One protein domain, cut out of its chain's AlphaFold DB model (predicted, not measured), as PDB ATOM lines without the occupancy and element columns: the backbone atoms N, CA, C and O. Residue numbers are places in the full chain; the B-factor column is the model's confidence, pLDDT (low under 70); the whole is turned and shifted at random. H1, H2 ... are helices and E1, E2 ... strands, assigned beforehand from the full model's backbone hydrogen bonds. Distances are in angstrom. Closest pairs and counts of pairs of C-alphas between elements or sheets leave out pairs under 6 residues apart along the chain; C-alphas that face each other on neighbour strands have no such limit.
ATOM      1  N   ASN A 116       9.244 110.441 144.484       70.75
ATOM      2  CA  ASN A 116       9.654 109.774 143.239       70.75
ATOM      3  C   ASN A 116       8.466 109.128 142.494       70.75
ATOM      4  O   ASN A 116       8.466 107.925 142.231       70.75
ATOM      5  N   ASN A 117       7.432 109.895 142.162       79.38
ATOM      6  CA  ASN A 117       6.330 109.359 141.362       79.38
ATOM      7  C   ASN A 117       6.738 109.246 139.880       79.38
ATOM      8  O   ASN A 117       7.366 110.151 139.331       79.38
ATOM      9  N   PHE A 118       6.394 108.128 139.237       88.00
ATOM     10  CA  PHE A 118       6.491 107.945 137.786       88.00
ATOM     11  C   PHE A 118       5.115 108.169 137.168       88.00
ATOM     12  O   PHE A 118       4.140 107.543 137.593       88.00
ATOM     13  N   VAL A 119       5.022 109.065 136.187       89.94
ATOM     14  CA  VAL A 119       3.749 109.431 135.559       89.94
ATOM     15  C   VAL A 119       3.647 108.786 134.185       89.94
ATOM     16  O   VAL A 119       4.501 108.987 133.326       89.94
ATOM     17  N   VAL A 120       2.568 108.044 133.956       92.75
ATOM     18  CA  VAL A 120       2.215 107.540 132.627       92.75
ATOM     19  C   VAL A 120       1.105 108.411 132.060       92.75
ATOM     20  O   VAL A 120       0.032 108.518 132.653       92.75
ATOM     21  N   VAL A 121       1.366 109.036 130.916       92.56
ATOM     22  CA  VAL A 121       0.423 109.910 130.215       92.56
ATOM     23  C   VAL A 121      -0.085 109.198 128.967       92.56
ATOM     24  O   VAL A 121       0.701 108.712 128.155       92.56
ATOM     25  N   ASP A 122      -1.404 109.159 128.790       92.75
ATOM     26  CA  ASP A 122      -2.018 108.736 127.530       92.75
ATOM     27  C   ASP A 122      -1.686 109.748 126.418       92.75
ATOM     28  O   ASP A 122      -2.000 110.939 126.517       92.75
ATOM     29  N   GLY A 123      -1.056 109.272 125.347       93.62
ATOM     30  CA  GLY A 123      -0.666 110.085 124.203       93.62
ATOM     31  C   GLY A 123      -1.865 110.662 123.454       93.62
ATOM     32  O   GLY A 123      -1.811 111.809 123.011       93.62
ATOM     33  N   GLY A 124      -2.983 109.927 123.383       90.88
ATOM     34  CA  GLY A 124      -4.216 110.439 122.779       90.88
ATOM     35  C   GLY A 124      -4.752 111.652 123.537       90.88
ATOM     36  O   GLY A 124      -5.082 112.673 122.935       90.88
ATOM     37  N   HIS A 125      -4.764 111.580 124.870       88.06
ATOM     38  CA  HIS A 125      -5.095 112.717 125.726       88.06
ATOM     39  C   HIS A 125      -4.139 113.901 125.529       88.06
ATOM     40  O   HIS A 125      -4.597 115.039 125.409       88.06
ATOM     41  N   LEU A 126      -2.830 113.642 125.487       93.38
ATOM     42  CA  LEU A 126      -1.812 114.682 125.352       93.38
ATOM     43  C   LEU A 126      -2.002 115.510 124.070       93.38
ATOM     44  O   LEU A 126      -1.958 116.739 124.142       93.38
ATOM     45  N   LEU A 127      -2.292 114.858 122.938       91.81
ATOM     46  CA  LEU A 127      -2.536 115.522 121.648       91.81
ATOM     47  C   LEU A 127      -3.677 116.547 121.698       91.81
ATOM     48  O   LEU A 127      -3.647 117.544 120.986       91.81
ATOM     49  N   HIS A 128      -4.676 116.330 122.553       88.62
ATOM     50  CA  HIS A 128      -5.797 117.257 122.719       88.62
ATOM     51  C   HIS A 128      -5.519 118.394 123.707       88.62
ATOM     52  O   HIS A 128      -6.310 119.335 123.787       88.62
ATOM     53  N   LYS A 129      -4.446 118.306 124.499       90.62
ATOM     54  CA  LYS A 129      -4.130 119.299 125.534       90.62
ATOM     55  C   LYS A 129      -3.230 120.417 125.051       90.62
ATOM     56  O   LYS A 129      -3.356 121.538 125.539       90.62
ATOM     57  N   VAL A 130      -2.338 120.128 124.114       91.00
ATOM     58  CA  VAL A 130      -1.372 121.110 123.628       91.00
ATOM     59  C   VAL A 130      -1.943 121.824 122.414       91.00
ATOM     60  O   VAL A 130      -2.161 121.225 121.366       91.00
ATOM     61  N   VAL A 131      -2.201 123.121 122.567       89.88
ATOM     62  CA  VAL A 131      -2.739 123.970 121.501       89.88
ATOM     63  C   VAL A 131      -1.599 124.441 120.605       89.88
ATOM     64  O   VAL A 131      -0.679 125.117 121.070       89.88
ATOM     65  N   TRP A 132      -1.667 124.104 119.318       90.94
ATOM     66  CA  TRP A 132      -0.661 124.505 118.334       90.94
ATOM     67  C   TRP A 132      -0.901 125.947 117.896       90.94
ATOM     68  O   TRP A 132      -2.015 126.318 117.524       90.94
ATOM     69  N   GLN A 133       0.148 126.764 117.936       87.25
ATOM     70  CA  GLN A 133       0.100 128.116 117.388       87.25
ATOM     71  C   GLN A 133       0.257 128.073 115.867       87.25
ATOM     72  O   GLN A 133       0.820 127.133 115.301       87.25
ATOM     73  N   ARG A 134      -0.241 129.114 115.190       86.25
ATOM     74  CA  ARG A 134      -0.055 129.255 113.740       86.25
ATOM     75  C   ARG A 134       1.432 129.354 113.405       86.25
ATOM     76  O   ARG A 134       2.191 129.973 114.145       86.25
ATOM     77  N   ASN A 135       1.807 128.798 112.253       85.31
ATOM     78  CA  ASN A 135       3.161 128.853 111.693       85.31
ATOM     79  C   ASN A 135       4.252 128.189 112.558       85.31
ATOM     80  O   ASN A 135       5.427 128.506 112.398       85.31
ATOM     81  N   MET A 136       3.891 127.275 113.465       90.81
ATOM     82  CA  MET A 136       4.876 126.440 114.161       90.81
ATOM     83  C   MET A 136       5.345 125.309 113.250       90.81
ATOM     84  O   MET A 136       4.517 124.640 112.642       90.81
ATOM     85  N   ASN A 137       6.648 125.043 113.200       93.44
ATOM     86  CA  ASN A 137       7.157 123.808 112.601       93.44
ATOM     87  C   ASN A 137       6.980 122.617 113.566       93.44
ATOM     88  O   ASN A 137       6.681 122.796 114.753       93.44
ATOM     89  N   PHE A 138       7.166 121.385 113.081       92.00
ATOM     90  CA  PHE A 138       7.035 120.194 113.931       92.00
ATOM     91  C   PHE A 138       8.017 120.156 115.106       92.00
ATOM     92  O   PHE A 138       7.660 119.612 116.152       92.00
ATOM     93  N   GLY A 139       9.212 120.737 114.981       93.94
ATOM     94  CA  GLY A 139      10.156 120.857 116.094       93.94
ATOM     95  C   GLY A 139       9.612 121.703 117.234       93.94
ATOM     96  O   GLY A 139       9.651 121.300 118.397       93.94
ATOM     97  N   ASP A 140       9.034 122.851 116.906       94.06
ATOM     98  CA  ASP A 140       8.419 123.739 117.886       94.06
ATOM     99  C   ASP A 140       7.164 123.103 118.493       94.06
ATOM    100  O   ASP A 140       6.938 123.203 119.703       94.06
ATOM    101  N   ILE A 141       6.384 122.374 117.689       93.50
ATOM    102  CA  ILE A 141       5.253 121.578 118.181       93.50
ATOM    103  C   ILE A 141       5.755 120.521 119.177       93.50
ATOM    104  O   ILE A 141       5.238 120.442 120.292       93.50
ATOM    105  N   ALA A 142       6.796 119.756 118.849       93.81
ATOM    106  CA  ALA A 142       7.373 118.756 119.749       93.81
ATOM    107  C   ALA A 142       7.893 119.380 121.058       93.81
ATOM    108  O   ALA A 142       7.623 118.860 122.145       93.81
ATOM    109  N   LYS A 143       8.561 120.540 120.984       94.62
ATOM    110  CA  LYS A 143       8.993 121.303 122.171       94.62
ATOM    111  C   LYS A 143       7.814 121.749 123.032       94.62
ATOM    112  O   LYS A 143       7.916 121.717 124.259       94.62
ATOM    113  N   SER A 144       6.689 122.134 122.424       94.75
ATOM    114  CA  SER A 144       5.489 122.525 123.174       94.75
ATOM    115  C   SER A 144       4.910 121.356 123.981       94.75
ATOM    116  O   SER A 144       4.564 121.529 125.151       94.75
ATOM    117  N   TYR A 145       4.919 120.140 123.419       94.94
ATOM    118  CA  TYR A 145       4.551 118.922 124.145       94.94
ATOM    119  C   TYR A 145       5.507 118.618 125.297       94.94
ATOM    120  O   TYR A 145       5.053 118.330 126.406       94.94
ATOM    121  N   LEU A 146       6.817 118.723 125.069       93.81
ATOM    122  CA  LEU A 146       7.814 118.514 126.117       93.81
ATOM    123  C   LEU A 146       7.638 119.515 127.270       93.81
ATOM    124  O   LEU A 146       7.613 119.119 128.435       93.81
ATOM    125  N   THR A 147       7.441 120.791 126.936       94.44
ATOM    126  CA  THR A 147       7.214 121.870 127.907       94.44
ATOM    127  C   THR A 147       5.952 121.614 128.728       94.44
ATOM    128  O   THR A 147       5.970 121.751 129.953       94.44
ATOM    129  N   TYR A 148       4.864 121.187 128.078       94.56
ATOM    130  CA  TYR A 148       3.624 120.816 128.761       94.56
ATOM    131  C   TYR A 148       3.858 119.671 129.757       94.56
ATOM    132  O   TYR A 148       3.461 119.769 130.919       94.56
ATOM    133  N   LEU A 149       4.546 118.604 129.341       93.44
ATOM    134  CA  LEU A 149       4.814 117.457 130.211       93.44
ATOM    135  C   LEU A 149       5.658 117.844 131.429       93.44
ATOM    136  O   LEU A 149       5.297 117.498 132.552       93.44
ATOM    137  N   GLN A 150       6.726 118.612 131.217       90.62
ATOM    138  CA  GLN A 150       7.602 119.080 132.292       90.62
ATOM    139  C   GLN A 150       6.863 119.975 133.288       90.62
ATOM    140  O   GLN A 150       7.015 119.807 134.497       90.62
ATOM    141  N   THR A 151       6.025 120.887 132.790       91.38
ATOM    142  CA  THR A 151       5.290 121.849 133.624       91.38
ATOM    143  C   THR A 151       4.205 121.174 134.463       91.38
ATOM    144  O   THR A 151       3.991 121.552 135.612       91.38
ATOM    145  N   HIS A 152       3.514 120.173 133.908       88.75
ATOM    146  CA  HIS A 152       2.361 119.549 134.566       88.75
ATOM    147  C   HIS A 152       2.687 118.267 135.338       88.75
ATOM    148  O   HIS A 152       1.985 117.948 136.297       88.75
ATOM    149  N   TYR A 153       3.720 117.528 134.932       88.31
ATOM    150  CA  TYR A 153       4.016 116.191 135.463       88.31
ATOM    151  C   TYR A 153       5.474 116.013 135.918       88.31
ATOM    152  O   TYR A 153       5.794 114.996 136.531       88.31
ATOM    153  N   GLY A 154       6.351 116.991 135.668       87.69
ATOM    154  CA  GLY A 154       7.762 116.940 136.048       87.69
ATOM    155  C   GLY A 154       8.634 116.148 135.067       87.69
ATOM    156  O   GLY A 154       8.321 116.014 133.887       87.69
ATOM    157  N   SER A 155       9.773 115.649 135.550       85.56
ATOM    158  CA  SER A 155      10.806 115.008 134.721       85.56
ATOM    159  C   SER A 155      10.652 113.491 134.562       85.56
ATOM    160  O   SER A 155      11.257 112.917 133.661       85.56
ATOM    161  N   ASN A 156       9.856 112.833 135.409       90.44
ATOM    162  CA  ASN A 156       9.742 111.375 135.446       90.44
ATOM    163  C   ASN A 156       8.437 110.893 134.793       90.44
ATOM    164  O   ASN A 156       7.499 110.465 135.474       90.44
ATOM    165  N   VAL A 157       8.364 111.030 133.467       92.50
ATOM    166  CA  VAL A 157       7.132 110.845 132.689       92.50
ATOM    167  C   VAL A 157       7.373 109.941 131.483       92.50
ATOM    168  O   VAL A 157       8.350 110.119 130.759       92.50
ATOM    169  N   ALA A 158       6.443 109.026 131.217       94.56
ATOM    170  CA  ALA A 158       6.357 108.301 129.953       94.56
ATOM    171  C   ALA A 158       5.023 108.580 129.260       94.56
ATOM    172  O   ALA A 158       3.961 108.526 129.880       94.56
ATOM    173  N   VAL A 159       5.081 108.847 127.957       94.69
ATOM    174  CA  VAL A 159       3.895 109.007 127.111       94.69
ATOM    175  C   VAL A 159       3.655 107.703 126.364       94.69
ATOM    176  O   VAL A 159       4.548 107.208 125.679       94.69
ATOM    177  N   VAL A 160       2.452 107.149 126.489       94.69
ATOM    178  CA  VAL A 160       2.071 105.893 125.837       94.69
ATOM    179  C   VAL A 160       1.059 106.192 124.748       94.69
ATOM    180  O   VAL A 160      -0.033 106.682 125.024       94.69
ATOM    181  N   PHE A 161       1.417 105.879 123.507       90.62
ATOM    182  CA  PHE A 161       0.488 105.919 122.389       90.62
ATOM    183  C   PHE A 161      -0.129 104.548 122.158       90.62
ATOM    184  O   PHE A 161       0.514 103.509 122.314       90.62
ATOM    185  N   ASP A 162      -1.388 104.565 121.740       84.38
ATOM    186  CA  ASP A 162      -2.079 103.371 121.301       84.38
ATOM    187  C   ASP A 162      -1.396 102.780 120.062       84.38
ATOM    188  O   ASP A 162      -1.382 103.383 118.987       84.38
ATOM    189  N   GLY A 163      -0.875 101.563 120.199       79.25
ATOM    190  CA  GLY A 163      -0.393 100.783 119.068       79.25
ATOM    191  C   GLY A 163      -1.549 100.218 118.244       79.25
ATOM    192  O   GLY A 163      -2.560  99.755 118.788       79.25
ATOM    193  N   TYR A 164      -1.376 100.210 116.923       70.69
ATOM    194  CA  TYR A 164      -2.147  99.351 116.032       70.69
ATOM    195  C   TYR A 164      -1.279  98.164 115.637       70.69
ATOM    196  O   TYR A 164      -0.108  98.363 115.307       70.69
ATOM    197  N   PRO A 165      -1.824  96.941 115.645       70.38
ATOM    198  CA  PRO A 165      -1.072  95.813 115.148       70.38
ATOM    199  C   PRO A 165      -0.891  95.960 113.625       70.38
ATOM    200  O   PRO A 165      -1.687  96.611 112.931       70.38
ATOM    201  N   SER A 166       0.228  95.440 113.125       69.75
ATOM    202  CA  SER A 166       0.619  95.539 111.715       69.75
ATOM    203  C   SER A 166      -0.286  94.706 110.809       69.75
ATOM    204  O   SER A 166      -0.483  95.057 109.646       69.75
ATOM    205  N   ASP A 167      -0.898  93.648 111.342       71.06
ATOM    206  CA  ASP A 167      -1.917  92.880 110.649       71.06
ATOM    207  C   ASP A 167      -3.239  93.661 110.612       71.06
ATOM    208  O   ASP A 167      -4.019  93.724 111.558       71.06
ATOM    209  N   VAL A 168      -3.546  94.256 109.459       60.78
ATOM    210  CA  VAL A 168      -4.831  94.950 109.240       60.78
ATOM    211  C   VAL A 168      -6.027  94.000 109.445       60.78
ATOM    212  O   VAL A 168      -7.107  94.433 109.844       60.78
ATOM    213  N   ASN A 169      -5.800  92.694 109.261       61.03
ATOM    214  CA  ASN A 169      -6.769  91.617 109.486       61.03
ATOM    215  C   ASN A 169      -6.718  91.021 110.902       61.03
ATOM    216  O   ASN A 169      -7.463  90.081 111.196       61.03
ATOM    217  N   GLY A 170      -5.859  91.544 111.778       61.59
ATOM    218  CA  GLY A 170      -5.824  91.155 113.177       61.59
ATOM    219  C   GLY A 170      -7.185  91.408 113.803       61.59
ATOM    220  O   GLY A 170      -7.750  92.502 113.679       61.59
ATOM    221  N   LYS A 171      -7.741  90.392 114.471       65.31
ATOM    222  CA  LYS A 171      -9.015  90.484 115.201       65.31
ATOM    223  C   LYS A 171      -8.828  91.344 116.458       65.31
ATOM    224  O   LYS A 171      -8.842  90.841 117.575       65.31
ATOM    225  N   ILE A 190       3.160 111.097 103.198       79.44
ATOM    226  CA  ILE A 190       3.730 112.412 103.478       79.44
ATOM    227  C   ILE A 190       4.837 112.219 104.506       79.44
ATOM    228  O   ILE A 190       4.594 111.739 105.613       79.44
ATOM    229  N   ILE A 191       6.056 112.589 104.122       86.00
ATOM    230  CA  ILE A 191       7.227 112.562 104.993       86.00
ATOM    231  C   ILE A 191       7.394 113.962 105.576       86.00
ATOM    232  O   ILE A 191       7.550 114.935 104.840       86.00
ATOM    233  N   PHE A 192       7.373 114.058 106.901       86.12
ATOM    234  CA  PHE A 192       7.572 115.308 107.626       86.12
ATOM    235  C   PHE A 192       8.937 115.309 108.314       86.12
ATOM    236  O   PHE A 192       9.411 114.269 108.776       86.12
ATOM    237  N   ASN A 193       9.553 116.483 108.418       90.94
ATOM    238  CA  ASN A 193      10.754 116.703 109.221       90.94
ATOM    239  C   ASN A 193      10.523 117.812 110.257       90.94
ATOM    240  O   ASN A 193       9.476 118.460 110.269       90.94
ATOM    241  N   GLU A 194      11.516 118.045 111.118       90.00
ATOM    242  CA  GLU A 194      11.436 119.046 112.189       90.00
ATOM    243  C   GLU A 194      11.085 120.449 111.670       90.00
ATOM    244  O   GLU A 194      10.296 121.154 112.291       90.00
ATOM    245  N   ALA A 195      11.614 120.827 110.504       91.12
ATOM    246  CA  ALA A 195      11.402 122.132 109.887       91.12
ATOM    247  C   ALA A 195      10.080 122.244 109.108       91.12
ATOM    248  O   ALA A 195       9.756 123.324 108.619       91.12
ATOM    249  N   THR A 196       9.316 121.156 108.959       90.56
ATOM    250  CA  THR A 196       8.079 121.190 108.175       90.56
ATOM    251  C   THR A 196       6.993 121.945 108.942       90.56
ATOM    252  O   THR A 196       6.723 121.647 110.107       90.56
ATOM    253  N   CYS A 197       6.367 122.921 108.288       87.88
ATOM    254  CA  CYS A 197       5.255 123.695 108.836       87.88
ATOM    255  C   CYS A 197       3.927 123.080 108.365       87.88
ATOM    256  O   CYS A 197       3.688 123.045 107.158       87.88
ATOM    257  N   PRO A 198       3.058 122.592 109.267       83.00
ATOM    258  CA  PRO A 198       1.744 122.113 108.885       83.00
ATOM    259  C   PRO A 198       0.866 123.294 108.449       83.00
ATOM    260  O   PRO A 198       0.630 124.231 109.213       83.00
ATOM    261  N   GLU A 199       0.360 123.235 107.220       72.00
ATOM    262  CA  GLU A 199      -0.666 124.158 106.742       72.00
ATOM    263  C   GLU A 199      -2.017 123.749 107.333       72.00
ATOM    264  O   GLU A 199      -2.580 122.704 107.006       72.00
ATOM    265  N   ILE A 200      -2.542 124.567 108.244       62.88
ATOM    266  CA  ILE A 200      -3.895 124.390 108.767       62.88
ATOM    267  C   ILE A 200      -4.832 125.137 107.814       62.88
ATOM    268  O   ILE A 200      -4.997 126.351 107.935       62.88
ATOM    269  N   SER A 201      -5.419 124.423 106.850       55.94
ATOM    270  CA  SER A 201      -6.562 124.942 106.087       55.94
ATOM    271  C   SER A 201      -7.699 125.237 107.064       55.94
ATOM    272  O   SER A 201      -8.047 124.371 107.869       55.94
ATOM    273  N   GLN A 202      -8.249 126.453 107.006       46.91
ATOM    274  CA  GLN A 202      -9.530 126.769 107.648       46.91
ATOM    275  C   GLN A 202     -10.679 126.044 106.949       46.91
ATOM    276  O   GLN A 202     -10.531 125.745 105.740       46.91
TER     277      GLN A 202
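Overview. This is residues 116 to 171 and 190 to 202 of the 202 residues of an uncharacterized protein of Araneus ventricosus (UniProt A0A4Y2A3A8). A small parallel pair of strands, E1 and E2, sits near the last residues of one long helix, H2, with the short helix H1 beside the strands and turned crosswise to H2. Residues 163 to 171 stick out as a free arm, and the tail of residues 190 to 202 lies near the first residues of H2, at the far end from the strands. The printed part has 69 residues, with E1, H1, H2 and E2 along the chain; the class is mixed, helices and strands, with under half of the residues in named elements. It is loose, with a radius of gyration of the C-alphas of 15.0 A and spans of 41 by 38 by 21 A.

Along the chain. E1 is residues 119 to 122, beginning at C-alpha 119 (3.749, 109.431, 135.559), and E2 is residues 157 to 160, ending at C-alpha 160 (2.071, 105.893, 125.837); each measures 9.9 A. H2, residues 138 to 153, measures 22.1 A from C-alpha 138 (7.035, 120.194, 113.931). H1 is residues 123 to 129, 9.9 A.

Arrangement. E1 and E2 are parallel at 26 degrees, with N 121 and O 158 2.8 A apart, within hydrogen-bond range. E1, H1, H2 and E2 form a strand-helix-strand unit, two parallel neighbour strands with helices between, with a right-handed crossover. The closest C-alphas of H2 and E1 are Tyr 153 and Val 119, 6.8 A. H1 and H2 are close but not clearly touching, Leu 126 and Tyr 145 having the closest C-alphas at 7.7 A, and about perpendicular at 88 degrees. Every O i to N i+4 pair is within hydrogen-bond range in H2, and 2 of 3 in H1.

Size, cuts and confidence. Without residues 163 to 171, which stand free, the body spans 41 by 23 by 21 A. Residues 172 to 189 are not printed, and C-alphas 171 and 190 are 27.9 A apart across this cut. The links between named elements are tight or short. The model's pLDDT is under 70 at residues 166, 168 to 171 and 200 to 202.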